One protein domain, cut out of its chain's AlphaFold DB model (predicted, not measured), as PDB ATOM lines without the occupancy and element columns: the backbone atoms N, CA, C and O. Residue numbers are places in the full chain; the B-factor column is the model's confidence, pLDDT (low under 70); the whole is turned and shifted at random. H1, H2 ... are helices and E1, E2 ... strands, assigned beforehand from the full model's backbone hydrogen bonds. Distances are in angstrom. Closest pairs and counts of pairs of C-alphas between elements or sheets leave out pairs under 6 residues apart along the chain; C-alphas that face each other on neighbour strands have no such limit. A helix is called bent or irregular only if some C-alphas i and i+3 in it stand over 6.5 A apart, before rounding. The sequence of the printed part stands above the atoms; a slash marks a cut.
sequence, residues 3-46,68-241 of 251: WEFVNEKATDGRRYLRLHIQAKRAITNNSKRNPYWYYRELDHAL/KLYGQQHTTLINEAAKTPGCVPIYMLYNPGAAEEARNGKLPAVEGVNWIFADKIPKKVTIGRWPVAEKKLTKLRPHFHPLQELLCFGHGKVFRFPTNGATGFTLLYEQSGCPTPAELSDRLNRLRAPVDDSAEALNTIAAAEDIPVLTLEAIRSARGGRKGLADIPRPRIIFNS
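What this domain is: This is residues 3 to 46 and 68 to 241 of the 251 residues of an uncharacterized protein of Rhizobium oryzihabitans (UniProt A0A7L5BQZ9). A long, strongly twisted sheet is strung along its longest strand, E2, with H1 and H6 on one face and H3 and H5 on the other, while the hairpin of E6 and E7 makes a ribbon apart from it. Residues 30 to 35, between E2 and E3, stick out, and so do residues 162 to 167 at the ribbon's tip. The printed part has 218 residues, under half of them in named elements, in the order E1 E2 E3 H1 E4 E5 H2 H3 H4 E6 E7 H5 H6 E8, of class mixed, helices and strands. The main sheet is branched and mixed, the ribbon antiparallel; the whole is compact, with a radius of gyration of the C-alphas of 19.1 A and spans of 60 by 47 by 43 A.

How they stand to each other: Start at E1, residues 3 to 6, E2, residues 16 to 29, and E3, residues 36 to 39: two hairpins and a meander, each strand the antiparallel neighbour of the one before. Look for N 5 and O 17 at 2.8 A and N 27 and O 38 at 2.8 A. H1, residues 72 to 82, is on the sheet at a height of 9.0 A, over E4, residues 87 to 94, and along it at 17 degrees on the local plane; their closest C-alphas are Ala 81 and Cys 87, 5.2 A. E4 is parallel to E2, with N 22 and O 90 at 3.1 A, and forms a hairpin with E5, residues 113 to 117, with N 93 and O 114 at 2.7 A. H2, residues 132 to 135, and H4, residues 148 to 151, only graze the sheet. H3, residues 137 to 143, is on it, with C-alphas 38 and 137 at 5.1 A; it is irregular, C-alphas 139 and 142 being 7.1 A apart. E6, residues 156 to 163, and E7, residues 166 to 173, pair with N 159 and O 170 at 3.2 A. H5, residues 181 to 192, is on the same face as H3, at a height of 9.1 A. H6, residues 213 to 223, is on the opposite face, across E8, residues 236 to 240, at 73 degrees on the local plane; E8 is parallel to E1, with N 4 and O 237 at 2.8 A. In H1, H5 and H6 every O i to N i+4 pair is within hydrogen-bond range; H3 has 1 of 3, and 2 of 4 O i to N i+3 pairs; H2 and H4 are too short for an i+4 pair.

Where its parts are: Find C-alpha 3 at (-36.198, -9.684, 43.369), where E1 begins. E2 runs 41.0 A from C-alpha 16 to C-alpha 29 at (-55.023, 7.397, 63.255). E4 is 22.2 A long, E7 22.3 A, H5 16.3 A. E8 ends at C-alpha 240, (-33.243, -14.403, 34.126).

The domain as a whole: The C-alphas farthest apart, of Arg 33 and Gly 224, are 61.0 A apart. Residues 47 to 67 are cut out, with 6.1 A between C-alphas 46 and 68. The links E4 to E5, E5 to H2, H5 to H6 and H6 to E8 are long. The mean pLDDT of the printed part is 75.7; 77 residues are under 70, among them 154 to 177.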
ATOM      1  N   TRP A   3     -36.116  -9.465  44.814       91.50
ATOM      2  CA  TRP A   3     -36.198  -9.684  43.369       91.50
ATOM      3  C   TRP A   3     -34.797  -9.567  42.787       91.50
ATOM      4  O   TRP A   3     -34.135  -8.554  42.992       91.50
ATOM      5  N   GLU A   4     -34.336 -10.601  42.102       92.12
ATOM      6  CA  GLU A   4     -33.001 -10.685  41.517       92.12
ATOM      7  C   GLU A   4     -33.135 -10.695  39.995       92.12
ATOM      8  O   GLU A   4     -33.870 -11.502  39.437       92.12
ATOM      9  N   PHE A   5     -32.432  -9.791  39.330       92.94
ATOM     10  CA  PHE A   5     -32.382  -9.653  37.881       92.94
ATOM     11  C   PHE A   5     -31.017 -10.126  37.425       92.94
ATOM     12  O   PHE A   5     -29.993  -9.659  37.930       92.94
ATOM     13  N   VAL A   6     -31.007 -11.075  36.496       92.94
ATOM     14  CA  VAL A   6     -29.803 -11.792  36.091       92.94
ATOM     15  C   VAL A   6     -29.719 -11.849  34.575       92.94
ATOM     16  O   VAL A   6     -30.682 -12.215  33.903       92.94
ATOM     17  N   ASN A   7     -28.537 -11.545  34.047       92.62
ATOM     18  CA  ASN A   7     -28.184 -11.820  32.664       92.62
ATOM     19  C   ASN A   7     -26.812 -12.503  32.598       92.62
ATOM     20  O   ASN A   7     -25.771 -11.849  32.534       92.62
ATOM     21  N   GLU A   8     -26.811 -13.838  32.583       89.75
ATOM     22  CA  GLU A   8     -25.584 -14.641  32.503       89.75
ATOM     23  C   GLU A   8     -24.794 -14.389  31.212       89.75
ATOM     24  O   GLU A   8     -23.594 -14.627  31.185       89.75
ATOM     25  N   LYS A   9     -25.425 -13.887  30.147       88.75
ATOM     26  CA  LYS A   9     -24.785 -13.642  28.845       88.75
ATOM     27  C   LYS A   9     -24.510 -12.154  28.576       88.75
ATOM     28  O   LYS A   9     -24.119 -11.814  27.466       88.75
ATOM     29  N   ALA A  10     -24.705 -11.263  29.555       89.19
ATOM     30  CA  ALA A  10     -24.454  -9.833  29.364       89.19
ATOM     31  C   ALA A  10     -22.975  -9.555  29.038       89.19
ATOM     32  O   ALA A  10     -22.078  -9.953  29.783       89.19
ATOM     33  N   THR A  11     -22.744  -8.860  27.923       86.94
ATOM     34  CA  THR A  11     -21.415  -8.465  27.420       86.94
ATOM     35  C   THR A  11     -20.976  -7.089  27.912       86.94
ATOM     36  O   THR A  11     -19.811  -6.739  27.782       86.94
ATOM     37  N   ASP A  12     -21.896  -6.303  28.469       88.25
ATOM     38  CA  ASP A  12     -21.654  -4.956  28.993       88.25
ATOM     39  C   ASP A  12     -21.206  -4.951  30.465       88.25
ATOM     40  O   ASP A  12     -21.141  -3.894  31.089       88.25
ATOM     41  N   GLY A  13     -20.951  -6.131  31.042       89.94
ATOM     42  CA  GLY A  13     -20.584  -6.298  32.446       89.94
ATOM     43  C   GLY A  13     -21.740  -6.096  33.430       89.94
ATOM     44  O   GLY A  13     -21.569  -6.312  34.616       89.94
ATOM     45  N   ARG A  14     -22.959  -5.745  33.014       94.38
ATOM     46  CA  ARG A  14     -24.069  -5.470  33.948       94.38
ATOM     47  C   ARG A  14     -24.953  -6.705  34.108       94.38
ATOM     48  O   ARG A  14     -26.070  -6.777  33.593       94.38
ATOM     49  N   ARG A  15     -24.429  -7.712  34.812       94.50
ATOM     50  CA  ARG A  15     -24.993  -9.077  34.861       94.50
ATOM     51  C   ARG A  15     -25.958  -9.322  36.014       94.50
ATOM     52  O   ARG A  15     -26.731 -10.280  35.941       94.50
ATOM     53  N   TYR A  16     -25.941  -8.487  37.053       95.88
ATOM     54  CA  TYR A  16     -26.747  -8.703  38.252       95.88
ATOM     55  C   TYR A  16     -27.284  -7.410  38.872       95.88
ATOM     56  O   TYR A  16     -26.565  -6.429  39.034       95.88
ATOM     57  N   LEU A  17     -28.551  -7.421  39.280       95.81
ATOM     58  CA  LEU A  17     -29.140  -6.379  40.119       95.81
ATOM     59  C   LEU A  17     -30.166  -7.010  41.061       95.81
ATOM     60  O   LEU A  17     -30.947  -7.865  40.649       95.81
ATOM     61  N   ARG A  18     -30.216  -6.579  42.320       94.62
ATOM     62  CA  ARG A  18     -31.178  -7.072  43.312       94.62
ATOM     63  C   ARG A  18     -31.970  -5.938  43.926       94.62
ATOM     64  O   ARG A  18     -31.408  -4.937  44.349       94.62
ATOM     65  N   LEU A  19     -33.275  -6.130  44.054       93.81
ATOM     66  CA  LEU A  19     -34.143  -5.296  44.873       93.81
ATOM     67  C   LEU A  19     -34.338  -5.989  46.220       93.81
ATOM     68  O   LEU A  19     -34.927  -7.071  46.290       93.81
ATOM     69  N   HIS A  20     -33.848  -5.369  47.291       92.06
ATOM     70  CA  HIS A  20     -34.067  -5.832  48.655       92.06
ATOM     71  C   HIS A  20     -35.345  -5.199  49.201       92.06
ATOM     72  O   HIS A  20     -35.371  -4.019  49.555       92.06
ATOM     73  N   ILE A  21     -36.427  -5.979  49.218       88.81
ATOM     74  CA  ILE A  21     -37.781  -5.451  49.390       88.81
ATOM     75  C   ILE A  21     -38.284  -5.692  50.809       88.81
ATOM     76  O   ILE A  21     -38.279  -6.824  51.326       88.81
ATOM     77  N   GLN A  22     -38.829  -4.629  51.401       88.06
ATOM     78  CA  GLN A  22     -39.643  -4.694  52.607       88.06
ATOM     79  C   GLN A  22     -41.034  -4.097  52.357       88.06
ATOM     80  O   GLN A  22     -41.169  -2.942  51.968       88.06
ATOM     81  N   ALA A  23     -42.080  -4.889  52.591       85.88
ATOM     82  CA  ALA A  23     -43.461  -4.464  52.384       85.88
ATOM     83  C   ALA A  23     -44.086  -3.927  53.680       85.88
ATOM     84  O   ALA A  23     -43.869  -4.502  54.750       85.88
ATOM     85  N   LYS A  24     -44.871  -2.847  53.597       86.81
ATOM     86  CA  LYS A  24     -45.574  -2.220  54.728       86.81
ATOM     87  C   LYS A  24     -46.956  -1.726  54.314       86.81
ATOM     88  O   LYS A  24     -47.194  -1.414  53.156       86.81
ATOM     89  N   ARG A  25     -47.864  -1.616  55.286       84.19
ATOM     90  CA  ARG A  25     -49.238  -1.136  55.092       84.19
ATOM     91  C   ARG A  25     -49.479   0.165  55.851       84.19
ATOM     92  O   ARG A  25     -49.124   0.270  57.028       84.19
ATOM     93  N   ALA A  26     -50.095   1.137  55.184       84.38
ATOM     94  CA  ALA A  26     -50.568   2.358  55.813       84.38
ATOM     95  C   ALA A  26     -51.751   2.061  56.741       84.38
ATOM     96  O   ALA A  26     -52.607   1.220  56.456       84.38
ATOM     97  N   ILE A  27     -51.804   2.781  57.857       84.44
ATOM     98  CA  ILE A  27     -52.883   2.721  58.835       84.44
ATOM     99  C   ILE A  27     -53.356   4.129  59.182       84.44
ATOM    100  O   ILE A  27     -52.599   5.097  59.096       84.44
ATOM    101  N   THR A  28     -54.617   4.243  59.581       84.44
ATOM    102  CA  THR A  28     -55.212   5.514  59.987       84.44
ATOM    103  C   THR A  28     -55.086   5.708  61.496       84.44
ATOM    104  O   THR A  28     -55.271   4.782  62.290       84.44
ATOM    105  N   ASN A  29     -54.759   6.929  61.907       83.94
ATOM    106  CA  ASN A  29     -55.023   7.397  63.255       83.94
ATOM    107  C   ASN A  29     -56.444   7.969  63.283       83.94
ATOM    108  O   ASN A  29     -56.694   9.017  62.696       83.94
ATOM    109  N   ASN A  30     -57.356   7.308  63.995       79.00
ATOM    110  CA  ASN A  30     -58.771   7.690  64.059       79.00
ATOM    111  C   ASN A  30     -59.057   8.792  65.098       79.00
ATOM    112  O   ASN A  30     -60.054   8.739  65.817       79.00
ATOM    113  N   SER A  31     -58.174   9.788  65.227       78.62
ATOM    114  CA  SER A  31     -58.432  10.939  66.095       78.62
ATOM    115  C   SER A  31     -59.628  11.744  65.583       78.62
ATOM    116  O   SER A  31     -59.655  12.148  64.422       78.62
ATOM    117  N   LYS A  32     -60.582  12.043  66.476       67.75
ATOM    118  CA  LYS A  32     -61.843  12.737  66.153       67.75
ATOM    119  C   LYS A  32     -61.660  14.117  65.506       67.75
ATOM    120  O   LYS A  32     -62.539  14.551  64.777       67.75
ATOM    121  N   ARG A  33     -60.558  14.825  65.788       72.25
ATOM    122  CA  ARG A  33     -60.326  16.199  65.292       72.25
ATOM    123  C   ARG A  33     -59.432  16.284  64.057       72.25
ATOM    124  O   ARG A  33     -59.505  17.276  63.346       72.25
ATOM    125  N   ASN A  34     -58.546  15.312  63.837       74.31
ATOM    126  CA  ASN A  34     -57.587  15.371  62.732       74.31
ATOM    127  C   ASN A  34     -57.050  13.968  62.414       74.31
ATOM    128  O   ASN A  34     -55.956  13.615  62.875       74.31
ATOM    129  N   PRO A  35     -57.830  13.136  61.702       81.50
ATOM    130  CA  PRO A  35     -57.369  11.818  61.308       81.50
ATOM    131  C   PRO A  35     -56.210  11.939  60.316       81.50
ATOM    132  O   PRO A  35     -56.154  12.857  59.496       81.50
ATOM    133  N   TYR A  36     -55.256  11.015  60.390       82.75
ATOM    134  CA  TYR A  36     -54.129  10.995  59.461       82.75
ATOM    135  C   TYR A  36     -53.656   9.578  59.166       82.75
ATOM    136  O   TYR A  36     -53.622   8.718  60.046       82.75
ATOM    137  N   TRP A  37     -53.219   9.365  57.928       85.25
ATOM    138  CA  TRP A  37     -52.595   8.123  57.491       85.25
ATOM    139  C   TRP A  37     -51.099   8.124  57.791       85.25
ATOM    140  O   TRP A  37     -50.390   9.112  57.566       85.25
ATOM    141  N   TYR A  38     -50.609   7.006  58.310       84.25
ATOM    142  CA  TYR A  38     -49.208   6.814  58.646       84.25
ATOM    143  C   TYR A  38     -48.806   5.350  58.520       84.25
ATOM    144  O   TYR A  38     -49.641   4.449  58.577       84.25
ATOM    145  N   TYR A  39     -47.510   5.098  58.404       82.94
ATOM    146  CA  TYR A  39     -46.977   3.744  58.497       82.94
ATOM    147  C   TYR A  39     -46.576   3.478  59.945       82.94
ATOM    148  O   TYR A  39     -45.756   4.205  60.510       82.94
ATOM    149  N   ARG A  40     -47.199   2.474  60.580       69.12
ATOM    150  CA  ARG A  40     -46.986   2.194  62.014       69.12
ATOM    151  C   ARG A  40     -45.524   1.915  62.323       69.12
ATOM    152  O   ARG A  40     -44.982   2.460  63.279       69.12
ATOM    153  N   GLU A  41     -44.954   1.062  61.489       66.56
ATOM    154  CA  GLU A  41     -43.683   0.386  61.681       66.56
ATOM    155  C   GLU A  41     -43.050   0.223  60.303       66.56
ATOM    156  O   GLU A  41     -42.949  -0.889  59.803       66.56
ATOM    157  N   LEU A  42     -42.631   1.310  59.647       66.38
ATOM    158  CA  LEU A  42     -41.639   1.171  58.564       66.38
ATOM    159  C   LEU A  42     -40.382   0.436  59.088       66.38
ATOM    160  O   LEU A  42     -39.727  -0.278  58.344       66.38
ATOM    161  N   ASP A  43     -40.172   0.502  60.403       60.28
ATOM    162  CA  ASP A  43     -39.191  -0.208  61.208       60.28
ATOM    163  C   ASP A  43     -39.956  -0.918  62.340       60.28
ATOM    164  O   ASP A  43     -40.689  -0.257  63.086       60.28
ATOM    165  N   HIS A  44     -39.912  -2.253  62.416       55.06
ATOM    166  CA  HIS A  44     -40.429  -2.955  63.592       55.06
ATOM    167  C   HIS A  44     -39.437  -2.756  64.725       55.06
ATOM    168  O   HIS A  44     -38.248  -3.015  64.556       55.06
ATOM    169  N   ALA A  45     -39.940  -2.361  65.890       51.03
ATOM    170  CA  ALA A  45     -39.099  -2.281  67.063       51.03
ATOM    171  C   ALA A  45     -38.458  -3.643  67.341       51.03
ATOM    172  O   ALA A  45     -39.170  -4.615  67.605       51.03
ATOM    173  N   LEU A  46     -37.129  -3.704  67.300       54.41
ATOM    174  CA  LEU A  46     -36.429  -4.843  67.865       54.41
ATOM    175  C   LEU A  46     -36.547  -4.733  69.382       54.41
ATOM    176  O   LEU A  46     -36.332  -3.666  69.971       54.41
ATOM    177  N   LYS A  68     -38.667  -0.601  73.208       62.22
ATOM    178  CA  LYS A  68     -38.761  -0.741  71.753       62.22
ATOM    179  C   LYS A  68     -37.699   0.123  71.069       62.22
ATOM    180  O   LYS A  68     -37.744   1.343  71.215       62.22
ATOM    181  N   LEU A  69     -36.787  -0.502  70.319       64.44
ATOM    182  CA  LEU A  69     -35.723   0.183  69.580       64.44
ATOM    183  C   LEU A  69     -36.164   0.463  68.134       64.44
ATOM    184  O   LEU A  69     -36.347  -0.470  67.357       64.44
ATOM    185  N   TYR A  70     -36.349   1.732  67.770       68.00
ATOM    186  CA  TYR A  70     -36.722   2.180  66.419       68.00
ATOM    187  C   TYR A  70     -35.477   2.515  65.571       68.00
ATOM    188  O   TYR A  70     -34.381   2.669  66.092       68.00
ATOM    189  N   GLY A  71     -35.602   2.635  64.250       64.69
ATOM    190  CA  GLY A  71     -34.492   3.028  63.359       64.69
ATOM    191  C   GLY A  71     -33.482   1.916  63.045       64.69
ATOM    192  O   GLY A  71     -32.649   2.081  62.150       64.69
ATOM    193  N   GLN A  72     -33.561   0.775  63.737       70.19
ATOM    194  CA  GLN A  72     -32.673  -0.354  63.502       70.19
ATOM    195  C   GLN A  72     -33.020  -1.112  62.228       70.19
ATOM    196  O   GLN A  72     -32.104  -1.347  61.461       70.19
ATOM    197  N   GLN A  73     -34.280  -1.436  61.919       70.94
ATOM    198  CA  GLN A  73     -34.583  -2.182  60.691       70.94
ATOM    199  C   GLN A  73     -34.364  -1.382  59.419       70.94
ATOM    200  O   GLN A  73     -33.943  -1.964  58.427       70.94
ATOM    201  N   HIS A  74     -34.631  -0.075  59.420       77.12
ATOM    202  CA  HIS A  74     -34.293   0.752  58.262       77.12
ATOM    203  C   HIS A  74     -32.779   0.733  58.017       77.12
ATOM    204  O   HIS A  74     -32.334   0.486  56.895       77.12
ATOM    205  N   THR A  75     -31.999   0.911  59.086       76.44
ATOM    206  CA  THR A  75     -30.536   0.831  59.038       76.44
ATOM    207  C   THR A  75     -30.072  -0.568  58.637       76.44
ATOM    208  O   THR A  75     -29.198  -0.699  57.792       76.44
ATOM    209  N   THR A  76     -30.694  -1.622  59.165       78.69
ATOM    210  CA  THR A  76     -30.433  -3.015  58.794       78.69
ATOM    211  C   THR A  76     -30.738  -3.242  57.324       78.69
ATOM    212  O   THR A  76     -29.896  -3.790  56.639       78.69
ATOM    213  N   LEU A  77     -31.877  -2.791  56.794       82.88
ATOM    214  CA  LEU A  77     -32.230  -2.960  55.383       82.88
ATOM    215  C   LEU A  77     -31.168  -2.336  54.469       82.88
ATOM    216  O   LEU A  77     -30.733  -2.970  53.511       82.88
ATOM    217  N   ILE A  78     -30.740  -1.110  54.784       85.12
ATOM    218  CA  ILE A  78     -29.698  -0.407  54.029       85.12
ATOM    219  C   ILE A  78     -28.347  -1.116  54.174       85.12
ATOM    220  O   ILE A  78     -27.678  -1.348  53.172       85.12
ATOM    221  N   ASN A  79     -27.963  -1.496  55.392       85.25
ATOM    222  CA  ASN A  79     -26.681  -2.144  55.663       85.25
ATOM    223  C   ASN A  79     -26.607  -3.552  55.059       85.25
ATOM    224  O   ASN A  79     -25.582  -3.911  54.495       85.25
ATOM    225  N   GLU A  80     -27.676  -4.346  55.145       85.19
ATOM    226  CA  GLU A  80     -27.761  -5.668  54.516       85.19
ATOM    227  C   GLU A  80     -27.712  -5.554  52.993       85.19
ATOM    228  O   GLU A  80     -26.999  -6.325  52.353       85.19
ATOM    229  N   ALA A  81     -28.406  -4.572  52.407       88.06
ATOM    230  CA  ALA A  81     -28.294  -4.312  50.977       88.06
ATOM    231  C   ALA A  81     -26.856  -3.925  50.597       88.06
ATOM    232  O   ALA A  81     -26.308  -4.483  49.653       88.06
ATOM    233  N   ALA A  82     -26.198  -3.065  51.382       88.25
ATOM    234  CA  ALA A  82     -24.825  -2.629  51.130       88.25
ATOM    235  C   ALA A  82     -23.783  -3.765  51.152       88.25
ATOM    236  O   ALA A  82     -22.721  -3.618  50.552       88.25
ATOM    237  N   LYS A  83     -24.071  -4.910  51.790       89.00
ATOM    238  CA  LYS A  83     -23.190  -6.095  51.756       89.00
ATOM    239  C   LYS A  83     -23.137  -6.772  50.387       89.00
ATOM    240  O   LYS A  83     -22.244  -7.578  50.149       89.00
ATOM    241  N   THR A  84     -24.116  -6.517  49.519       89.31
ATOM    242  CA  THR A  84     -24.228  -7.157  48.206       89.31
ATOM    243  C   THR A  84     -24.090  -6.099  47.107       89.31
ATOM    244  O   THR A  84     -24.950  -5.221  47.011       89.31
ATOM    245  N   PRO A  85     -23.063  -6.175  46.243       91.25
ATOM    246  CA  PRO A  85     -22.966  -5.312  45.069       91.25
ATOM    247  C   PRO A  85     -24.229  -5.387  44.199       91.25
ATOM    248  O   PRO A  85     -24.833  -6.451  44.048       91.25
ATOM    249  N   GLY A  86     -24.661  -4.249  43.654       92.38
ATOM    250  CA  GLY A  86     -25.879  -4.164  42.840       92.38
ATOM    251  C   GLY A  86     -27.187  -4.402  43.598       92.38
ATOM    252  O   GLY A  86     -28.203  -4.715  42.980       92.38
ATOM    253  N   CYS A  87     -27.198  -4.268  44.925       94.00
ATOM    254  CA  CYS A  87     -28.398  -4.441  45.737       94.00
ATOM    255  C   CYS A  87     -29.010  -3.095  46.152       94.00
ATOM    256  O   CYS A  87     -28.362  -2.251  46.771       94.00
ATOM    257  N   VAL A  88     -30.287  -2.905  45.832       93.69
ATOM    258  CA  VAL A  88     -31.038  -1.669  46.051       93.69
ATOM    259  C   VAL A  88     -32.103  -1.898  47.124       93.69
ATOM    260  O   VAL A  88     -33.035  -2.677  46.901       93.69
ATOM    261  N   PRO A  89     -32.016  -1.231  48.287       92.50
ATOM    262  CA  PRO A  89     -33.034  -1.341  49.323       92.50
ATOM    263  C   PRO A  89     -34.263  -0.495  48.969       92.50
ATOM    264  O   PRO A  89     -34.164   0.723  48.789       92.50
ATOM    265  N   ILE A  90     -35.437  -1.128  48.911       92.06
ATOM    266  CA  ILE A  90     -36.709  -0.456  48.618       92.06
ATOM    267  C   ILE A  90     -37.816  -0.873  49.587       92.06
ATOM    268  O   ILE A  90     -37.872  -2.008  50.071       92.06
ATOM    269  N   TYR A  91     -38.747   0.047  49.829       90.88
ATOM    270  CA  TYR A  91     -39.992  -0.250  50.527       90.88
ATOM    271  C   TYR A  91     -41.143  -0.345  49.538       90.88
ATOM    272  O   TYR A  91     -41.348   0.573  48.752       90.88
ATOM    273  N   MET A  92     -41.934  -1.412  49.633       89.31
ATOM    274  CA  MET A  92     -43.245  -1.509  48.989       89.31
ATOM    275  C   MET A  92     -44.326  -1.134  50.000       89.31
ATOM    276  O   MET A  92     -44.351  -1.637  51.122       89.31
ATOM    277  N   LEU A  93     -45.217  -0.234  49.622       88.12
ATOM    278  CA  LEU A  93     -46.149   0.435  50.513       88.12
ATOM    279  C   LEU A  93     -47.580   0.249  50.012       88.12
ATOM    280  O   LEU A  93     -47.967   0.805  48.986       88.12
ATOM    281  N   TYR A  94     -48.367  -0.515  50.764       86.38
ATOM    282  CA  TYR A  94     -49.789  -0.717  50.521       86.38
ATOM    283  C   TYR A  94     -50.616   0.380  51.198       86.38
ATOM    284  O   TYR A  94     -50.512   0.597  52.412       86.38
ATOM    285  N   ASN A  95     -51.468   1.034  50.419       83.75
ATOM    286  CA  ASN A  95     -52.334   2.132  50.815       83.75
ATOM    287  C   ASN A  95     -53.795   1.709  50.608       83.75
ATOM    288  O   ASN A  95     -54.137   1.250  49.529       83.75
ATOM    289  N   PRO A  96     -54.662   1.807  51.628       75.50
ATOM    290  CA  PRO A  96     -56.097   1.593  51.439       75.50
ATOM    291  C   PRO A  96     -56.720   2.716  50.599       75.50
ATOM    292  O   PRO A  96     -56.281   3.850  50.742       75.50
ATOM    293  N   GLY A  97     -57.813   2.453  49.869       69.19
ATOM    294  CA  GLY A  97     -58.486   3.441  49.001       69.19
ATOM    295  C   GLY A  97     -58.770   4.807  49.647       69.19
ATOM    296  O   GLY A  97     -58.520   5.848  49.053       69.19
ATOM    297  N   ALA A  98     -59.168   4.836  50.922       63.53
ATOM    298  CA  ALA A  98     -59.387   6.081  51.674       63.53
ATOM    299  C   ALA A  98     -58.100   6.899  51.966       63.53
ATOM    300  O   ALA A  98     -58.164   8.017  52.476       63.53
ATOM    301  N   ALA A  99     -56.919   6.339  51.701       66.69
ATOM    302  CA  ALA A  99     -55.617   7.000  51.776       66.69
ATOM    303  C   ALA A  99     -55.123   7.494  50.402       66.69
ATOM    304  O   ALA A  99     -54.132   8.228  50.344       66.69
ATOM    305  N   GLU A 100     -55.788   7.083  49.315       64.94
ATOM    306  CA  GLU A 100     -55.335   7.283  47.935       64.94
ATOM    307  C   GLU A 100     -55.701   8.659  47.364       64.94
ATOM    308  O   GLU A 100     -55.008   9.178  46.480       64.94
ATOM    309  N   GLU A 101     -56.740   9.293  47.921       64.69
ATOM    310  CA  GLU A 101     -57.281  10.563  47.440       64.69
ATOM    311  C   GLU A 101     -56.195  11.645  47.297       64.69
ATOM    312  O   GLU A 101     -55.326  11.857  48.159       64.69
ATOM    313  N   ALA A 102     -56.213  12.338  46.157       58.41
ATOM    314  CA  ALA A 102     -55.364  13.492  45.910       58.41
ATOM    315  C   ALA A 102     -55.765  14.613  46.868       58.41
ATOM    316  O   ALA A 102     -56.791  15.259  46.688       58.41
ATOM    317  N   ARG A 103     -54.944  14.856  47.897       56.84
ATOM    318  CA  ARG A 103     -55.227  15.921  48.872       56.84
ATOM    319  C   ARG A 103     -55.283  17.289  48.181       56.84
ATOM    320  O   ARG A 103     -56.029  18.170  48.594       56.84
ATOM    321  N   ASN A 104     -54.477  17.448  47.129       56.19
ATOM    322  CA  ASN A 104     -54.347  18.633  46.295       56.19
ATOM    323  C   ASN A 104     -53.774  18.166  44.942       56.19
ATOM    324  O   ASN A 104     -52.881  17.318  44.946       56.19
ATOM    325  N   GLY A 105     -54.176  18.750  43.806       52.25
ATOM    326  CA  GLY A 105     -53.661  18.398  42.463       52.25
ATOM    327  C   GLY A 105     -52.148  18.598  42.237       52.25
ATOM    328  O   GLY A 105     -51.667  18.392  41.131       52.25
ATOM    329  N   LYS A 106     -51.396  19.001  43.274       57.31
ATOM    330  CA  LYS A 106     -49.930  19.143  43.288       57.31
ATOM    331  C   LYS A 106     -49.188  17.906  43.816       57.31
ATOM    332  O   LYS A 106     -47.973  17.844  43.688       57.31
ATOM    333  N   LEU A 107     -49.879  16.955  44.454       56.81
ATOM    334  CA  LEU A 107     -49.272  15.718  44.959       56.81
ATOM    335  C   LEU A 107     -49.801  14.527  44.149       56.81
ATOM    336  O   LEU A 107     -51.013  14.456  43.935       56.81
ATOM    337  N   PRO A 108     -48.944  13.576  43.732       56.56
ATOM    338  CA  PRO A 108     -49.376  12.452  42.905       56.56
ATOM    339  C   PRO A 108     -50.427  11.612  43.637       56.56
ATOM    340  O   PRO A 108     -50.363  11.455  44.861       56.56
ATOM    341  N   ALA A 109     -51.418  11.086  42.915       59.81
ATOM    342  CA  ALA A 109     -52.323  10.063  43.443       59.81
ATOM    343  C   ALA A 109     -51.503   8.863  43.943       59.81
ATOM    344  O   ALA A 109     -50.481   8.518  43.357       59.81
ATOM    345  N   VAL A 110     -51.915   8.271  45.061       66.94
ATOM    346  CA  VAL A 110     -51.245   7.099  45.632       66.94
ATOM    347  C   VAL A 110     -51.967   5.895  45.045       66.94
ATOM    348  O   VAL A 110     -53.118   5.677  45.383       66.94
ATOM    349  N   GLU A 111     -51.341   5.141  44.143       66.19
ATOM    350  CA  GLU A 111     -51.931   3.886  43.654       66.19
ATOM    351  C   GLU A 111     -51.934   2.888  44.818       66.19
ATOM    352  O   GLU A 111     -50.981   2.888  45.595       66.19
ATOM    353  N   GLY A 112     -52.969   2.065  45.011       73.75
ATOM    354  CA  GLY A 112     -53.102   1.222  46.215       73.75
ATOM    355  C   GLY A 112     -51.852   0.428  46.628       73.75
ATOM    356  O   GLY A 112     -51.679   0.112  47.805       73.75
ATOM    357  N   VAL A 113     -50.905   0.194  45.712       82.00
ATOM    358  CA  VAL A 113     -49.510  -0.118  46.046       82.00
ATOM    359  C   VAL A 113     -48.552   0.874  45.377       82.00
ATOM    360  O   VAL A 113     -48.583   1.050  44.164       82.00
ATOM    361  N   ASN A 114     -47.641   1.455  46.159       87.25
ATOM    362  CA  ASN A 114     -46.500   2.237  45.661       87.25
ATOM    363  C   ASN A 114     -45.196   1.685  46.226       87.25
ATOM    364  O   ASN A 114     -45.199   0.804  47.086       87.25
ATOM    365  N   TRP A 115     -44.073   2.242  45.798       89.56
ATOM    366  CA  TRP A 115     -42.778   1.959  46.397       89.56
ATOM    367  C   TRP A 115     -41.930   3.222  46.542       89.56
ATOM    368  O   TRP A 115     -42.198   4.241  45.906       89.56
ATOM    369  N   ILE A 116     -40.928   3.154  47.418       89.81
ATOM    370  CA  ILE A 116     -39.934   4.210  47.638       89.81
ATOM    371  C   ILE A 116     -38.541   3.609  47.785       89.81
ATOM    372  O   ILE A 116     -38.391   2.492  48.295       89.81
ATOM    373  N   PHE A 117     -37.516   4.371  47.414       90.88
ATOM    374  CA  PHE A 117     -36.149   4.039  47.800       90.88
ATOM    375  C   PHE A 117     -35.977   4.189  49.315       90.88
ATOM    376  O   PHE A 117     -36.483   5.138  49.922       90.88
ATOM    377  N   ALA A 118     -35.275   3.242  49.940       87.88
ATOM    378  CA  ALA A 118     -35.117   3.248  51.391       87.88
ATOM    379  C   ALA A 118     -34.348   4.475  51.894       87.88
ATOM    380  O   ALA A 118     -34.667   4.970  52.967       87.88
ATOM    381  N   ASP A 119     -33.398   5.001  51.120       84.06
ATOM    382  CA  ASP A 119     -32.603   6.191  51.450       84.06
ATOM    383  C   ASP A 119     -33.426   7.489  51.542       84.06
ATOM    384  O   ASP A 119     -32.996   8.434  52.199       84.06
ATOM    385  N   LYS A 120     -34.615   7.535  50.927       84.06
ATOM    386  CA  LYS A 120     -35.547   8.670  51.033       84.06
ATOM    387  C   LYS A 120     -36.299   8.698  52.362       84.06
ATOM    388  O   LYS A 120     -36.942   9.698  52.678       84.06
ATOM    389  N   ILE A 121     -36.230   7.629  53.156       79.44
ATOM    390  CA  ILE A 121     -36.725   7.658  54.530       79.44
ATOM    391  C   ILE A 121     -35.691   8.396  55.396       79.44
ATOM    392  O   ILE A 121     -34.529   7.988  55.428       79.44
ATOM    393  N   PRO A 122     -36.082   9.461  56.120       70.69
ATOM    394  CA  PRO A 122     -35.146  10.264  56.897       70.69
ATOM    395  C   PRO A 122     -34.365   9.441  57.922       70.69
ATOM    396  O   PRO A 122     -34.953   8.784  58.776       70.69
ATOM    397  N   LYS A 123     -33.036   9.592  57.935       64.56
ATOM    398  CA  LYS A 123     -32.135   8.960  58.920       64.56
ATOM    399  C   LYS A 123     -32.309   9.481  60.355       64.56
ATOM    400  O   LYS A 123     -31.717   8.943  61.280       64.56
ATOM    401  N   LYS A 124     -33.135  10.516  60.566       63.78
ATOM    402  CA  LYS A 124     -33.429  11.112  61.888       63.78
ATOM    403  C   LYS A 124     -34.282  10.209  62.797       63.78
ATOM    404  O   LYS A 124     -34.776  10.666  63.828       63.78
ATOM    405  N   VAL A 125     -34.490   8.946  62.425       64.38
ATOM    406  CA  VAL A 125     -35.115   7.946  63.290       64.38
ATOM    407  C   VAL A 125     -34.096   7.548  64.356       64.38
ATOM    408  O   VAL A 125     -33.095   6.904  64.061       64.38
ATOM    409  N   THR A 126     -34.333   7.958  65.600       62.81
ATOM    410  CA  THR A 126     -33.499   7.543  66.729       62.81
ATOM    411  C   THR A 126     -33.996   6.224  67.303       62.81
ATOM    412  O   THR A 126     -35.176   5.886  67.193       62.81
ATOM    413  N   ILE A 127     -33.099   5.527  68.002       61.59
ATOM    414  CA  ILE A 127     -33.376   4.271  68.709       61.59
ATOM    415  C   ILE A 127     -34.589   4.388  69.648       61.59
ATOM    416  O   ILE A 127     -35.359   3.445  69.782       61.59
ATOM    417  N   GLY A 128     -34.829   5.552  70.255       62.59
ATOM    418  CA  GLY A 128     -35.940   5.737  71.191       62.59
ATOM    419  C   GLY A 128     -37.276   6.147  70.561       62.59
ATOM    420  O   GLY A 128     -38.323   5.924  71.171       62.59
ATOM    421  N   ARG A 129     -37.289   6.781  69.376       70.38
ATOM    422  CA  ARG A 129     -38.521   7.378  68.832       70.38
ATOM    423  C   ARG A 129     -38.457   7.625  67.327       70.38
ATOM    424  O   ARG A 129     -37.606   8.363  66.846       70.38
ATOM    425  N   TRP A 130     -39.489   7.169  66.613       76.12
ATOM    426  CA  TRP A 130     -39.806   7.690  65.280       76.12
ATOM    427  C   TRP A 130     -40.737   8.909  65.389       76.12
ATOM    428  O   TRP A 130     -41.881   8.766  65.849       76.12
ATOM    429  N   PRO A 131     -40.310  10.115  64.967       78.56
ATOM    430  CA  PRO A 131     -41.179  11.287  64.953       78.56
ATOM    431  C   PRO A 131     -42.442  11.066  64.108       78.56
ATOM    432  O   PRO A 131     -42.383  10.593  62.975       78.56
ATOM    433  N   VAL A 132     -43.607  11.453  64.636       79.38
ATOM    434  CA  VAL A 132     -44.896  11.239  63.948       79.38
ATOM    435  C   VAL A 132     -44.926  11.916  62.576       79.38
ATOM    436  O   VAL A 132     -45.474  11.348  61.640       79.38
ATOM    437  N   ALA A 133     -44.318  13.098  62.445       82.19
ATOM    438  CA  ALA A 133     -44.235  13.818  61.177       82.19
ATOM    439  C   ALA A 133     -43.536  13.006  60.070       82.19
ATOM    440  O   ALA A 133     -43.998  13.031  58.934       82.19
ATOM    441  N   GLU A 134     -42.502  12.237  60.417       81.19
ATOM    442  CA  GLU A 134     -41.678  11.498  59.451       81.19
ATOM    443  C   GLU A 134     -42.309  10.174  58.999       81.19
ATOM    444  O   GLU A 134     -41.919   9.620  57.980       81.19
ATOM    445  N   LYS A 135     -43.308   9.664  59.732       80.19
ATOM    446  CA  LYS A 135     -44.060   8.453  59.351       80.19
ATOM    447  C   LYS A 135     -45.410   8.743  58.694       80.19
ATOM    448  O   LYS A 135     -46.129   7.808  58.332       80.19
ATOM    449  N   LYS A 136     -45.797  10.020  58.581       85.44
ATOM    450  CA  LYS A 136     -47.046  10.427  57.924       85.44
ATOM    451  C   LYS A 136     -46.953  10.174  56.427       85.44
ATOM    452  O   LYS A 136     -45.977  10.551  55.783       85.44
ATOM    453  N   LEU A 137     -48.035   9.646  55.863       84.56
ATOM    454  CA  LEU A 137     -48.149   9.414  54.426       84.56
ATOM    455  C   LEU A 137     -47.901  10.702  53.630       84.56
ATOM    456  O   LEU A 137     -47.186  10.679  52.640       84.56
ATOM    457  N   THR A 138     -48.390  11.851  54.111       81.19
ATOM    458  CA  THR A 138     -48.204  13.154  53.450       81.19
ATOM    459  C   THR A 138     -46.743  13.566  53.280       81.19
ATOM    460  O   THR A 138     -46.435  14.281  52.336       81.19
ATOM    461  N   LYS A 139     -45.855  13.146  54.191       84.25
ATOM    462  CA  LYS A 139     -44.423  13.465  54.132       84.25
ATOM    463  C   LYS A 139     -43.692  12.576  53.127       84.25
ATOM    464  O   LYS A 139     -42.786  13.053  52.460       84.25
ATOM    465  N   LEU A 140     -44.102  11.312  53.016       83.94
ATOM    466  CA  LEU A 140     -43.463  10.317  52.148       83.94
ATOM    467  C   LEU A 140     -44.008  10.331  50.714       83.94
ATOM    468  O   LEU A 140     -43.293   9.958  49.792       83.94
ATOM    469  N   ARG A 141     -45.251  10.790  50.524       82.88
ATOM    470  CA  ARG A 141     -45.967  10.830  49.239       82.88
ATOM    471  C   ARG A 141     -45.180  11.449  48.070       82.88
ATOM    472  O   ARG A 141     -45.287  10.898  46.982       82.88
ATOM    473  N   PRO A 142     -44.383  12.522  48.239       83.50
ATOM    474  CA  PRO A 142     -43.573  13.068  47.143       83.50
ATOM    475  C   PRO A 142     -42.499  12.112  46.606       83.50
ATOM    476  O   PRO A 142     -42.002  12.318  45.508       83.50
ATOM    477  N   HIS A 143     -42.128  11.085  47.371       85.44
ATOM    478  CA  HIS A 143     -41.113  10.103  46.984       85.44
ATOM    479  C   HIS A 143     -41.720   8.818  46.415       85.44
ATOM    480  O   HIS A 143     -40.983   7.879  46.130       85.44
ATOM    481  N   PHE A 144     -43.052   8.738  46.317       85.81
ATOM    482  CA  PHE A 144     -43.733   7.541  45.843       85.81
ATOM    483  C   PHE A 144     -43.546   7.381  44.346       85.81
ATOM    484  O   PHE A 144     -43.794   8.299  43.567       85.81
ATOM    485  N   HIS A 145     -43.193   6.164  43.969       85.44
ATOM    486  CA  HIS A 145     -43.264   5.696  42.603       85.44
ATOM    487  C   HIS A 145     -44.422   4.699  42.481       85.44
ATOM    488  O   HIS A 145     -44.599   3.857  43.374       85.44
ATOM    489  N   PRO A 146     -45.203   4.764  41.391       80.44
ATOM    490  CA  PRO A 146     -46.272   3.806  41.172       80.44
ATOM    491  C   PRO A 146     -45.695   2.402  40.960       80.44
ATOM    492  O   PRO A 146     -44.597   2.235  40.413       80.44
ATOM    493  N   LEU A 147     -46.414   1.367  41.412       79.38
ATOM    494  CA  LEU A 147     -45.935  -0.021  41.332       79.38
ATOM    495  C   LEU A 147     -45.691  -0.465  39.881       79.38
ATOM    496  O   LEU A 147     -44.780  -1.257  39.626       79.38
ATOM    497  N   GLN A 148     -46.442   0.099  38.931       76.12
ATOM    498  CA  GLN A 148     -46.241  -0.104  37.496       76.12
ATOM    499  C   GLN A 148     -44.779   0.129  37.073       76.12
ATOM    500  O   GLN A 148     -44.278  -0.571  36.196       76.12
ATOM    501  N   GLU A 149     -44.072   1.073  37.717       80.19
ATOM    502  CA  GLU A 149     -42.715   1.442  37.320       80.19
ATOM    503  C   GLU A 149     -41.734   0.285  37.518       80.19
ATOM    504  O   GLU A 149     -40.778   0.177  36.745       80.19
ATOM    505  N   LEU A 150     -42.000  -0.566  38.518       80.94
ATOM    506  CA  LEU A 150     -41.254  -1.789  38.800       80.94
ATOM    507  C   LEU A 150     -41.839  -3.007  38.089       80.94
ATOM    508  O   LEU A 150     -41.069  -3.797  37.571       80.94
ATOM    509  N   LEU A 151     -43.166  -3.178  38.057       77.50
ATOM    510  CA  LEU A 151     -43.784  -4.388  37.495       77.50
ATOM    511  C   LEU A 151     -43.727  -4.456  35.973       77.50
ATOM    512  O   LEU A 151     -43.587  -5.534  35.410       77.50
ATOM    513  N   CYS A 152     -43.866  -3.315  35.305       74.56
ATOM    514  CA  CYS A 152     -43.808  -3.267  33.849       74.56
ATOM    515  C   CYS A 152     -42.378  -3.092  33.346       74.56
ATOM    516  O   CYS A 152     -42.170  -3.036  32.139       74.56
ATOM    517  N   PHE A 153     -41.410  -2.915  34.251       73.56
ATOM    518  CA  PHE A 153     -40.000  -2.694  33.932       73.56
ATOM    519  C   PHE A 153     -39.736  -1.540  32.941       73.56
ATOM    520  O   PHE A 153     -38.645  -1.409  32.406       73.56
ATOM    521  N   GLY A 154     -40.725  -0.670  32.715       63.97
ATOM    522  CA  GLY A 154     -40.680   0.395  31.712       63.97
ATOM    523  C   GLY A 154     -41.208   0.064  30.327       63.97
ATOM    524  O   GLY A 154     -41.217   0.955  29.487       63.97
ATOM    525  N   HIS A 155     -41.709  -1.149  30.119       68.06
ATOM    526  CA  HIS A 155     -42.275  -1.630  28.855       68.06
ATOM    527  C   HIS A 155     -43.817  -1.639  28.846       68.06
ATOM    528  O   HIS A 155     -44.439  -2.248  27.979       68.06
ATOM    529  N   GLY A 156     -44.454  -1.013  29.840       63.66
ATOM    530  CA  GLY A 156     -45.911  -0.987  29.977       63.66
ATOM    531  C   GLY A 156     -46.485   0.414  29.834       63.66
ATOM    532  O   GLY A 156     -45.895   1.388  30.304       63.66
ATOM    533  N   LYS A 157     -47.670   0.497  29.229       60.75
ATOM    534  CA  LYS A 157     -48.519   1.691  29.267       60.75
ATOM    535  C   LYS A 157     -49.686   1.424  30.204       60.75
ATOM    536  O   LYS A 157     -50.334   0.378  30.142       60.75
ATOM    537  N   VAL A 158     -49.954   2.382  31.082       63.06
ATOM    538  CA  VAL A 158     -51.083   2.289  32.006       63.06
ATOM    539  C   VAL A 158     -52.264   3.013  31.413       63.06
ATOM    540  O   VAL A 158     -52.217   4.216  31.163       63.06
ATOM    541  N   PHE A 159     -53.333   2.254  31.206       60.97
ATOM    542  CA  PHE A 159     -54.588   2.788  30.725       60.97
ATOM    543  C   PHE A 159     -55.573   2.842  31.886       60.97
ATOM    544  O   PHE A 159     -55.829   1.851  32.576       60.97
ATOM    545  N   ARG A 160     -56.101   4.043  32.119       61.81
ATOM    546  CA  ARG A 160     -57.153   4.289  33.103       61.81
ATOM    547  C   ARG A 160     -58.476   4.318  32.363       61.81
ATOM    548  O   ARG A 160     -58.614   5.068  31.399       61.81
ATOM    549  N   PHE A 161     -59.437   3.530  32.828       53.62
ATOM    550  CA  PHE A 161     -60.782   3.524  32.268       53.62
ATOM    551  C   PHE A 161     -61.786   3.808  33.385       53.62
ATOM    552  O   PHE A 161     -61.616   3.315  34.504       53.62
ATOM    553  N   PRO A 162     -62.829   4.606  33.119       52.59
ATOM    554  CA  PRO A 162     -63.888   4.811  34.091       52.59
ATOM    555  C   PRO A 162     -64.642   3.491  34.283       52.59
ATOM    556  O   PRO A 162     -65.243   2.967  33.349       52.59
ATOM    557  N   THR A 163     -64.615   2.948  35.498       52.94
ATOM    558  CA  THR A 163     -65.518   1.867  35.916       52.94
ATOM    559  C   THR A 163     -66.583   2.453  36.837       52.94
ATOM    560  O   THR A 163     -66.305   3.406  37.558       52.94
ATOM    561  N   ASN A 164     -67.815   1.939  36.786       51.16
ATOM    562  CA  ASN A 164     -68.988   2.464  37.502       51.16
ATOM    563  C   ASN A 164     -68.679   2.856  38.966       51.16
ATOM    564  O   ASN A 164     -68.678   2.007  39.854       51.16
ATOM    565  N   GLY A 165     -68.408   4.143  39.210       56.72
ATOM    566  CA  GLY A 165     -68.124   4.706  40.536       56.72
ATOM    567  C   GLY A 165     -66.720   4.466  41.117       56.72
ATOM    568  O   GLY A 165     -66.465   4.922  42.227       56.72
ATOM    569  N   ALA A 166     -65.801   3.807  40.405       52.78
ATOM    570  CA  ALA A 166     -64.422   3.577  40.851       52.78
ATOM    571  C   ALA A 166     -63.418   3.741  39.700       52.78
ATOM    572  O   ALA A 166     -63.711   3.413  38.550       52.78
ATOM    573  N   THR A 167     -62.209   4.220  39.990       49.12
ATOM    574  CA  THR A 167     -61.136   4.271  38.987       49.12
ATOM    575  C   THR A 167     -60.540   2.874  38.825       49.12
ATOM    576  O   THR A 167     -59.771   2.423  39.672       49.12
ATOM    577  N   GLY A 168     -60.902   2.183  37.746       53.59
ATOM    578  CA  GLY A 168     -60.252   0.944  37.332       53.59
ATOM    579  C   GLY A 168     -58.986   1.251  36.534       53.59
ATOM    580  O   GLY A 168     -58.953   2.186  35.728       53.59
ATOM    581  N   PHE A 169     -57.927   0.473  36.745       57.59
ATOM    582  CA  PHE A 169     -56.718   0.537  35.927       57.59
ATOM    583  C   PHE A 169     -56.428  -0.830  35.320       57.59
ATOM    584  O   PHE A 169     -56.615  -1.859  35.967       57.59
ATOM    585  N   THR A 170     -55.954  -0.823  34.076       57.38
ATOM    586  CA  THR A 170     -55.388  -2.005  33.427       57.38
ATOM    587  C   THR A 170     -53.942  -1.704  33.061       57.38
ATOM    588  O   THR A 170     -53.621  -0.634  32.533       57.38
ATOM    589  N   LEU A 171     -53.064  -2.656  33.363       56.62
ATOM    590  CA  LEU A 171     -51.673  -2.630  32.932       56.62
ATOM    591  C   LEU A 171     -51.602  -3.360  31.591       56.62
ATOM    592  O   LEU A 171     -51.789  -4.575  31.547       56.62
ATOM    593  N   LEU A 172     -51.362  -2.625  30.502       55.97
ATOM    594  CA  LEU A 172     -51.053  -3.233  29.210       55.97
ATOM    595  C   LEU A 172     -49.539  -3.344  29.083       55.97
ATOM    596  O   LEU A 172     -48.811  -2.348  29.108       55.97
ATOM    597  N   TYR A 173     -49.080  -4.583  28.977       59.03
ATOM    598  CA  TYR A 173     -47.680  -4.918  28.809       59.03
ATOM    599  C   TYR A 173     -47.411  -5.120  27.318       59.03
ATOM    600  O   TYR A 173     -47.941  -6.053  26.718       59.03
ATOM    601  N   GLU A 174     -46.654  -4.206  26.705       54.75
ATOM    602  CA  GLU A 174     -46.461  -4.192  25.246       54.75
ATOM    603  C   GLU A 174     -45.355  -5.158  24.786       54.75
ATOM    604  O   GLU A 174     -45.316  -5.508  23.609       54.75
ATOM    605  N   GLN A 175     -44.467  -5.624  25.674       55.25
ATOM    606  CA  GLN A 175     -43.327  -6.467  25.288       55.25
ATOM    607  C   GLN A 175     -43.079  -7.612  26.255       55.25
ATOM    608  O   GLN A 175     -42.800  -7.376  27.418       55.25
ATOM    609  N   SER A 176     -43.071  -8.846  25.756       52.91
ATOM    610  CA  SER A 176     -42.713 -10.039  26.525       52.91
ATOM    611  C   SER A 176     -41.199 -10.090  26.787       52.91
ATOM    612  O   SER A 176     -40.463 -10.687  26.006       52.91
ATOM    613  N   GLY A 177     -40.704  -9.464  27.860       64.31
ATOM    614  CA  GLY A 177     -39.279  -9.534  28.199       64.31
ATOM    615  C   GLY A 177     -38.944  -9.122  29.632       64.31
ATOM    616  O   GLY A 177     -39.299  -8.037  30.080       64.31
ATOM    617  N   CYS A 178     -38.215  -9.974  30.360       74.44
ATOM    618  CA  CYS A 178     -37.597  -9.562  31.625       74.44
ATOM    619  C   CYS A 178     -36.514  -8.512  31.324       74.44
ATOM    620  O   CYS A 178     -35.688  -8.776  30.444       74.44
ATOM    621  N   PRO A 179     -36.462  -7.373  32.038       84.44
ATOM    622  CA  PRO A 179     -35.455  -6.356  31.774       84.44
ATOM    623  C   PRO A 179     -34.072  -6.917  32.070       84.44
ATOM    624  O   PRO A 179     -33.875  -7.737  32.977       84.44
ATOM    625  N   THR A 180     -33.090  -6.426  31.335       89.56
ATOM    626  CA  THR A 180     -31.698  -6.631  31.708       89.56
ATOM    627  C   THR A 180     -31.394  -5.907  33.030       89.56
ATOM    628  O   THR A 180     -32.003  -4.876  33.344       89.56
ATOM    629  N   PRO A 181     -30.431  -6.405  33.830       93.25
ATOM    630  CA  PRO A 181     -29.992  -5.715  35.046       93.25
ATOM    631  C   PRO A 181     -29.545  -4.271  34.769       93.25
ATOM    632  O   PRO A 181     -29.840  -3.363  35.545       93.25
ATOM    633  N   ALA A 182     -28.896  -4.071  33.621       91.62
ATOM    634  CA  ALA A 182     -28.555  -2.787  33.026       91.62
ATOM    635  C   ALA A 182     -29.751  -1.830  32.915       91.62
ATOM    636  O   ALA A 182     -29.770  -0.789  33.574       91.62
ATOM    637  N   GLU A 183     -30.766  -2.203  32.131       89.75
ATOM    638  CA  GLU A 183     -31.956  -1.377  31.888       89.75
ATOM    639  C   GLU A 183     -32.661  -1.003  33.190       89.75
ATOM    640  O   GLU A 183     -33.089   0.143  33.374       89.75
ATOM    641  N   LEU A 184     -32.741  -1.953  34.126       91.12
ATOM    642  CA  LEU A 184     -33.333  -1.697  35.428       91.12
ATOM    643  C   LEU A 184     -32.489  -0.718  36.254       91.12
ATOM    644  O   LEU A 184     -33.053   0.202  36.843       91.12
ATOM    645  N   SER A 185     -31.158  -0.853  36.273       92.50
ATOM    646  CA  SER A 185     -30.282   0.099  36.974       92.50
ATOM    647  C   SER A 185     -30.406   1.521  36.413       92.50
ATOM    648  O   SER A 185     -30.619   2.465  37.179       92.50
ATOM    649  N   ASP A 186     -30.400   1.677  35.086       90.88
ATOM    650  CA  ASP A 186     -30.530   2.973  34.411       90.88
ATOM    651  C   ASP A 186     -31.890   3.614  34.718       90.88
ATOM    652  O   ASP A 186     -32.004   4.811  34.992       90.88
ATOM    653  N   ARG A 187     -32.952   2.805  34.738       88.25
ATOM    654  CA  ARG A 187     -34.298   3.245  35.111       88.25
ATOM    655  C   ARG A 187     -34.394   3.673  36.573       88.25
ATOM    656  O   ARG A 187     -34.956   4.730  36.845       88.25
ATOM    657  N   LEU A 188     -33.844   2.900  37.505       91.31
ATOM    658  CA  LEU A 188     -33.861   3.267  38.921       91.31
ATOM    659  C   LEU A 188     -33.085   4.564  39.173       91.31
ATOM    660  O   LEU A 188     -33.554   5.396  39.944       91.31
ATOM    661  N   ASN A 189     -31.959   4.785  38.490       90.38
ATOM    662  CA  ASN A 189     -31.237   6.057  38.570       90.38
ATOM    663  C   ASN A 189     -32.072   7.232  38.046       90.38
ATOM    664  O   ASN A 189     -32.137   8.265  38.711       90.38
ATOM    665  N   ARG A 190     -32.776   7.064  36.915       87.88
ATOM    666  CA  ARG A 190     -33.703   8.088  36.399       87.88
ATOM    667  C   ARG A 190     -34.808   8.431  37.397       87.88
ATOM    668  O   ARG A 190     -35.122   9.599  37.573       87.88
ATOM    669  N   LEU A 191     -35.376   7.426  38.063       86.50
ATOM    670  CA  LEU A 191     -36.425   7.626  39.069       86.50
ATOM    671  C   LEU A 191     -35.893   8.236  40.372       86.50
ATOM    672  O   LEU A 191     -36.629   8.920  41.076       86.50
ATOM    673  N   ARG A 192     -34.623   7.986  40.707       83.50
ATOM    674  CA  ARG A 192     -33.987   8.484  41.933       83.50
ATOM    675  C   ARG A 192     -33.467   9.916  41.811       83.50
ATOM    676  O   ARG A 192     -33.231  10.540  42.854       83.50
ATOM    677  N   ALA A 193     -33.284  10.408  40.582       70.56
ATOM    678  CA  ALA A 193     -32.837  11.765  40.296       70.56
ATOM    679  C   ALA A 193     -33.688  12.786  41.082       70.56
ATOM    680  O   ALA A 193     -34.918  12.671  41.109       70.56
ATOM    681  N   PRO A 194     -33.060  13.730  41.804       62.81
ATOM    682  CA  PRO A 194     -33.794  14.714  42.583       62.81
ATOM    683  C   PRO A 194     -34.616  15.629  41.666       62.81
ATOM    684  O   PRO A 194     -34.255  15.868  40.518       62.81
ATOM    685  N   VAL A 195     -35.735  16.129  42.193       53.66
ATOM    686  CA  VAL A 195     -36.630  17.057  41.481       53.66
ATOM    687  C   VAL A 195     -36.040  18.478  41.418       53.66
ATOM    688  O   VAL A 195     -36.426  19.230  40.536       53.66
ATOM    689  N   ASP A 196     -35.076  18.811  42.290       47.16
ATOM    690  CA  ASP A 196     -34.394  20.112  42.366       47.16
ATOM    691  C   ASP A 196     -32.883  19.954  42.652       47.16
ATOM    692  O   ASP A 196     -32.462  18.975  43.277       47.16
ATOM    693  N   ASP A 197     -32.090  20.961  42.256       44.31
ATOM    694  CA  ASP A 197     -30.611  21.054  42.253       44.31
ATOM    695  C   ASP A 197     -29.890  20.905  43.614       44.31
ATOM    696  O   ASP A 197     -28.671  21.077  43.706       44.31
ATOM    697  N   SER A 198     -30.582  20.546  44.700       46.16
ATOM    698  CA  SER A 198     -29.924  20.181  45.961       46.16
ATOM    699  C   SER A 198     -29.399  18.743  45.878       46.16
ATOM    700  O   SER A 198     -29.948  17.813  46.479       46.16
ATOM    701  N   ALA A 199     -28.352  18.549  45.080       48.09
ATOM    702  CA  ALA A 199     -27.666  17.278  44.922       48.09
ATOM    703  C   ALA A 199     -26.883  16.930  46.200       48.09
ATOM    704  O   ALA A 199     -25.675  17.139  46.293       48.09
ATOM    705  N   GLU A 200     -27.549  16.342  47.196       53.84
ATOM    706  CA  GLU A 200     -26.838  15.356  48.010       53.84
ATOM    707  C   GLU A 200     -26.385  14.262  47.038       53.84
ATOM    708  O   GLU A 200     -27.214  13.692  46.328       53.84
ATOM    709  N   ALA A 201     -25.076  14.022  46.945       55.31
ATOM    710  CA  ALA A 201     -24.506  13.014  46.059       55.31
ATOM    711  C   ALA A 201     -25.062  11.630  46.434       55.31
ATOM    712  O   ALA A 201     -24.578  10.962  47.348       55.31
ATOM    713  N   LEU A 202     -26.137  11.218  45.765       65.88
ATOM    714  CA  LEU A 202     -26.696   9.887  45.922       65.88
ATOM    715  C   LEU A 202     -25.780   8.918  45.188       65.88
ATOM    716  O   LEU A 202     -25.485   9.114  44.012       65.88
ATOM    717  N   ASN A 203     -25.366   7.851  45.870       73.00
ATOM    718  CA  ASN A 203     -24.620   6.777  45.223       73.00
ATOM    719  C   ASN A 203     -25.428   6.245  44.039       73.00
ATOM    720  O   ASN A 203     -26.567   5.796  44.224       73.00
ATOM    721  N   THR A 204     -24.831   6.286  42.852       85.50
ATOM    722  CA  THR A 204     -25.405   5.723  41.633       85.50
ATOM    723  C   THR A 204     -25.738   4.253  41.853       85.50
ATOM    724  O   THR A 204     -24.950   3.492  42.416       85.50
ATOM    725  N   ILE A 205     -26.926   3.844  41.420       90.62
ATOM    726  CA  ILE A 205     -27.320   2.439  41.406       90.62
ATOM    727  C   ILE A 205     -26.599   1.785  40.230       90.62
ATOM    728  O   ILE A 205     -26.895   2.102  39.083       90.62
ATOM    729  N   ALA A 206     -25.662   0.885  40.505       93.06
ATOM    730  CA  ALA A 206     -24.925   0.160  39.476       93.06
ATOM    731  C   ALA A 206     -25.280  -1.327  39.528       93.06
ATOM    732  O   ALA A 206     -25.229  -1.933  40.597       93.06
ATOM    733  N   ALA A 207     -25.636  -1.907  38.383       94.94
ATOM    734  CA  ALA A 207     -25.667  -3.358  38.239       94.94
ATOM    735  C   ALA A 207     -24.246  -3.924  38.411       94.94
ATOM    736  O   ALA A 207     -23.270  -3.293  38.011       94.94
ATOM    737  N   ALA A 208     -24.141  -5.095  39.029       95.62
ATOM    738  CA  ALA A 208     -22.876  -5.755  39.307       95.62
ATOM    739  C   ALA A 208     -22.440  -6.671  38.154       95.62
ATOM    740  O   ALA A 208     -23.276  -7.256  37.455       95.62
ATOM    741  N   GLU A 209     -21.123  -6.821  38.017       95.00
ATOM    742  CA  GLU A 209     -20.475  -7.760  37.094       95.00
ATOM    743  C   GLU A 209     -20.626  -9.207  37.537       95.00
ATOM    744  O   GLU A 209     -20.927 -10.084  36.724       95.00
ATOM    745  N   ASP A 210     -20.501  -9.447  38.838       94.06
ATOM    746  CA  ASP A 210     -20.598 -10.781  39.403       94.06
ATOM    747  C   ASP A 210     -22.031 -11.123  39.807       94.06
ATOM    748  O   ASP A 210     -22.724 -10.363  40.490       94.06
ATOM    749  N   ILE A 211     -22.466 -12.324  39.425       93.12
ATOM    750  CA  ILE A 211     -23.717 -12.911  39.902       93.12
ATOM    751  C   ILE A 211     -23.396 -13.703  41.178       93.12
ATOM    752  O   ILE A 211     -22.529 -14.581  41.134       93.12
ATOM    753  N   PRO A 212     -24.090 -13.462  42.308       91.69
ATOM    754  CA  PRO A 212     -23.855 -14.218  43.532       91.69
ATOM    755  C   PRO A 212     -23.980 -15.731  43.322       91.69
ATOM    756  O   PRO A 212     -24.920 -16.206  42.682       91.69
ATOM    757  N   VAL A 213     -23.067 -16.501  43.924       89.50
ATOM    758  CA  VAL A 213     -23.002 -17.969  43.775       89.50
ATOM    759  C   VAL A 213     -24.340 -18.636  44.106       89.50
ATOM    760  O   VAL A 213     -24.835 -19.438  43.321       89.50
ATOM    761  N   LEU A 214     -24.983 -18.223  45.203       85.00
ATOM    762  CA  LEU A 214     -26.292 -18.745  45.616       85.00
ATOM    763  C   LEU A 214     -27.394 -18.500  44.571       85.00
ATOM    764  O   LEU A 214     -28.306 -19.311  44.427       85.00
ATOM    765  N   THR A 215     -27.327 -17.387  43.837       88.25
ATOM    766  CA  THR A 215     -28.270 -17.076  42.754       88.25
ATOM    767  C   THR A 215     -28.023 -17.988  41.553       88.25
ATOM    768  O   THR A 215     -28.971 -18.551  41.005       88.25
ATOM    769  N   LEU A 216     -26.757 -18.205  41.176       87.56
ATOM    770  CA  LEU A 216     -26.390 -19.139  40.104       87.56
ATOM    771  C   LEU A 216     -26.812 -20.577  40.430       87.56
ATOM    772  O   LEU A 216     -27.356 -21.274  39.573       87.56
ATOM    773  N   GLU A 217     -26.596 -21.025  41.665       84.69
ATOM    774  CA  GLU A 217     -27.025 -22.344  42.138       84.69
ATOM    775  C   GLU A 217     -28.547 -22.502  42.087       84.69
ATOM    776  O   GLU A 217     -29.039 -23.535  41.624       84.69
ATOM    777  N   ALA A 218     -29.300 -21.471  42.488       81.94
ATOM    778  CA  ALA A 218     -30.759 -21.468  42.403       81.94
ATOM    779  C   ALA A 218     -31.253 -21.575  40.949       81.94
ATOM    780  O   ALA A 218     -32.131 -22.390  40.659       81.94
ATOM    781  N   ILE A 219     -30.650 -20.823  40.018       82.50
ATOM    782  CA  ILE A 219     -30.971 -20.895  38.581       82.50
ATOM    783  C   ILE A 219     -30.686 -22.298  38.027       82.50
ATOM    784  O   ILE A 219     -31.535 -22.891  37.358       82.50
ATOM    785  N   ARG A 220     -29.502 -22.855  38.312       82.88
ATOM    786  CA  ARG A 220     -29.096 -24.189  37.834       82.88
ATOM    787  C   ARG A 220     -30.002 -25.290  38.381       82.88
ATOM    788  O   ARG A 220     -30.392 -26.187  37.636       82.88
ATOM    789  N   SER A 221     -30.370 -25.201  39.658       74.94
ATOM    790  CA  SER A 221     -31.258 -26.169  40.313       74.94
ATOM    791  C   SER A 221     -32.661 -26.155  39.707       74.94
ATOM    792  O   SER A 221     -33.234 -27.220  39.483       74.94
ATOM    793  N   ALA A 222     -33.181 -24.969  39.364       72.69
ATOM    794  CA  ALA A 222     -34.467 -24.827  38.683       72.69
ATOM    795  C   ALA A 222     -34.462 -25.443  37.270       72.69
ATOM    796  O   ALA A 222     -35.432 -26.095  36.891       72.69
ATOM    797  N   ARG A 223     -33.364 -25.301  36.508       70.44
ATOM    798  CA  ARG A 223     -33.226 -25.901  35.164       70.44
ATOM    799  C   ARG A 223     -33.083 -27.427  35.190       70.44
ATOM    800  O   ARG A 223     -33.538 -28.100  34.276       70.44
ATOM    801  N   GLY A 224     -32.436 -27.977  36.218       61.03
ATOM    802  CA  GLY A 224     -32.100 -29.402  36.301       61.03
ATOM    803  C   GLY A 224     -33.201 -30.324  36.837       61.03
ATOM    804  O   GLY A 224     -32.926 -31.505  37.044       61.03
ATOM    805  N   GLY A 225     -34.404 -29.815  37.139       53.56
ATOM    806  CA  GLY A 225     -35.529 -30.613  37.656       53.56
ATOM    807  C   GLY A 225     -35.266 -31.332  38.990       53.56
ATOM    808  O   GLY A 225     -36.036 -32.208  39.389       53.56
ATOM    809  N   ARG A 226     -34.173 -31.009  39.693       49.91
ATOM    810  CA  ARG A 226     -33.777 -31.711  40.919       49.91
ATOM    811  C   ARG A 226     -34.648 -31.263  42.092       49.91
ATOM    812  O   ARG A 226     -34.693 -30.088  42.443       49.91
ATOM    813  N   LYS A 227     -35.313 -32.234  42.731       45.94
ATOM    814  CA  LYS A 227     -35.963 -32.067  44.037       45.94
ATOM    815  C   LYS A 227     -34.903 -31.729  45.083       45.94
ATOM    816  O   LYS A 227     -34.097 -32.578  45.447       45.94
ATOM    817  N   GLY A 228     -34.940 -30.490  45.547       48.75
ATOM    818  CA  GLY A 228     -34.045 -29.956  46.563       48.75
ATOM    819  C   GLY A 228     -33.745 -28.503  46.244       48.75
ATOM    820  O   GLY A 228     -32.653 -28.196  45.779       48.75
ATOM    821  N   LEU A 229     -34.732 -27.615  46.435       51.72
ATOM    822  CA  LEU A 229     -34.431 -26.187  46.475       51.72
ATOM    823  C   LEU A 229     -33.383 -25.991  47.572       51.72
ATOM    824  O   LEU A 229     -33.622 -26.393  48.711       51.72
ATOM    825  N   ALA A 230     -32.235 -25.408  47.222       52.97
ATOM    826  CA  ALA A 230     -31.296 -24.913  48.217       52.97
ATOM    827  C   ALA A 230     -32.081 -24.078  49.238       52.97
ATOM    828  O   ALA A 230     -32.961 -23.305  48.847       52.97
ATOM    829  N   ASP A 231     -31.811 -24.277  50.528       48.62
ATOM    830  CA  ASP A 231     -32.543 -23.588  51.582       48.62
ATOM    831  C   ASP A 231     -32.237 -22.091  51.480       48.62
ATOM    832  O   ASP A 231     -31.131 -21.615  51.749       48.62
ATOM    833  N   ILE A 232     -33.195 -21.352  50.936       56.19
ATOM    834  CA  ILE A 232     -33.048 -19.940  50.641       56.19
ATOM    835  C   ILE A 232     -33.625 -19.185  51.848       56.19
ATOM    836  O   ILE A 232     -34.839 -19.196  52.050       56.19
ATOM    837  N   PRO A 233     -32.797 -18.459  52.625       55.34
ATOM    838  CA  PRO A 233     -33.210 -17.884  53.910       55.34
ATOM    839  C   PRO A 233     -34.278 -16.782  53.803       55.34
ATOM    840  O   PRO A 233     -34.844 -16.355  54.809       55.34
ATOM    841  N   ARG A 234     -34.564 -16.283  52.595       64.44
ATOM    842  CA  ARG A 234     -35.576 -15.253  52.337       64.44
ATOM    843  C   ARG A 234     -36.247 -15.515  50.991       64.44
ATOM    844  O   ARG A 234     -35.524 -15.689  50.014       64.44
ATOM    845  N   PRO A 235     -37.591 -15.478  50.895       74.31
ATOM    846  CA  PRO A 235     -38.283 -15.664  49.623       74.31
ATOM    847  C   PRO A 235     -37.727 -14.719  48.559       74.31
ATOM    848  O   PRO A 235     -37.721 -13.496  48.767       74.31
ATOM    849  N   ARG A 236     -37.255 -15.287  47.449       79.69
ATOM    850  CA  ARG A 236     -36.674 -14.546  46.332       79.69
ATOM    851  C   ARG A 236     -37.314 -14.956  45.010       79.69
ATOM    852  O   ARG A 236     -37.682 -16.116  44.845       79.69
ATOM    853  N   ILE A 237     -37.436 -14.005  44.091       85.69
ATOM    854  CA  ILE A 237     -37.859 -14.228  42.704       85.69
ATOM    855  C   ILE A 237     -36.672 -13.877  41.815       85.69
ATOM    856  O   ILE A 237     -36.098 -12.802  41.980       85.69
ATOM    857  N   ILE A 238     -36.301 -14.775  40.903       87.56
ATOM    858  CA  ILE A 238     -35.171 -14.580  39.991       87.56
ATOM    859  C   ILE A 238     -35.711 -14.405  38.570       87.56
ATOM    860  O   ILE A 238     -36.322 -15.317  38.016       87.56
ATOM    861  N   PHE A 239     -35.457 -13.239  37.987       87.50
ATOM    862  CA  PHE A 239     -35.741 -12.896  36.600       87.50
ATOM    863  C   PHE A 239     -34.458 -13.077  35.792       87.50
ATOM    864  O   PHE A 239     -33.508 -12.312  35.946       87.50
ATOM    865  N   ASN A 240     -34.412 -14.109  34.949       87.38
ATOM    866  CA  ASN A 240     -33.243 -14.403  34.126       87.38
ATOM    867  C   ASN A 240     -33.517 -14.037  32.659       87.38
ATOM    868  O   ASN A 240     -34.213 -14.775  31.962       87.38
ATOM    869  N   SER A 241     -32.954 -12.925  32.178       84.81
ATOM    870  CA  SER A 241     -33.144 -12.470  30.791       84.81
ATOM    871  C   SER A 241     -32.318 -13.260  29.773       84.81
ATOM    872  O   SER A 241     -32.648 -13.274  28.591       84.81
TER     873      SER A 241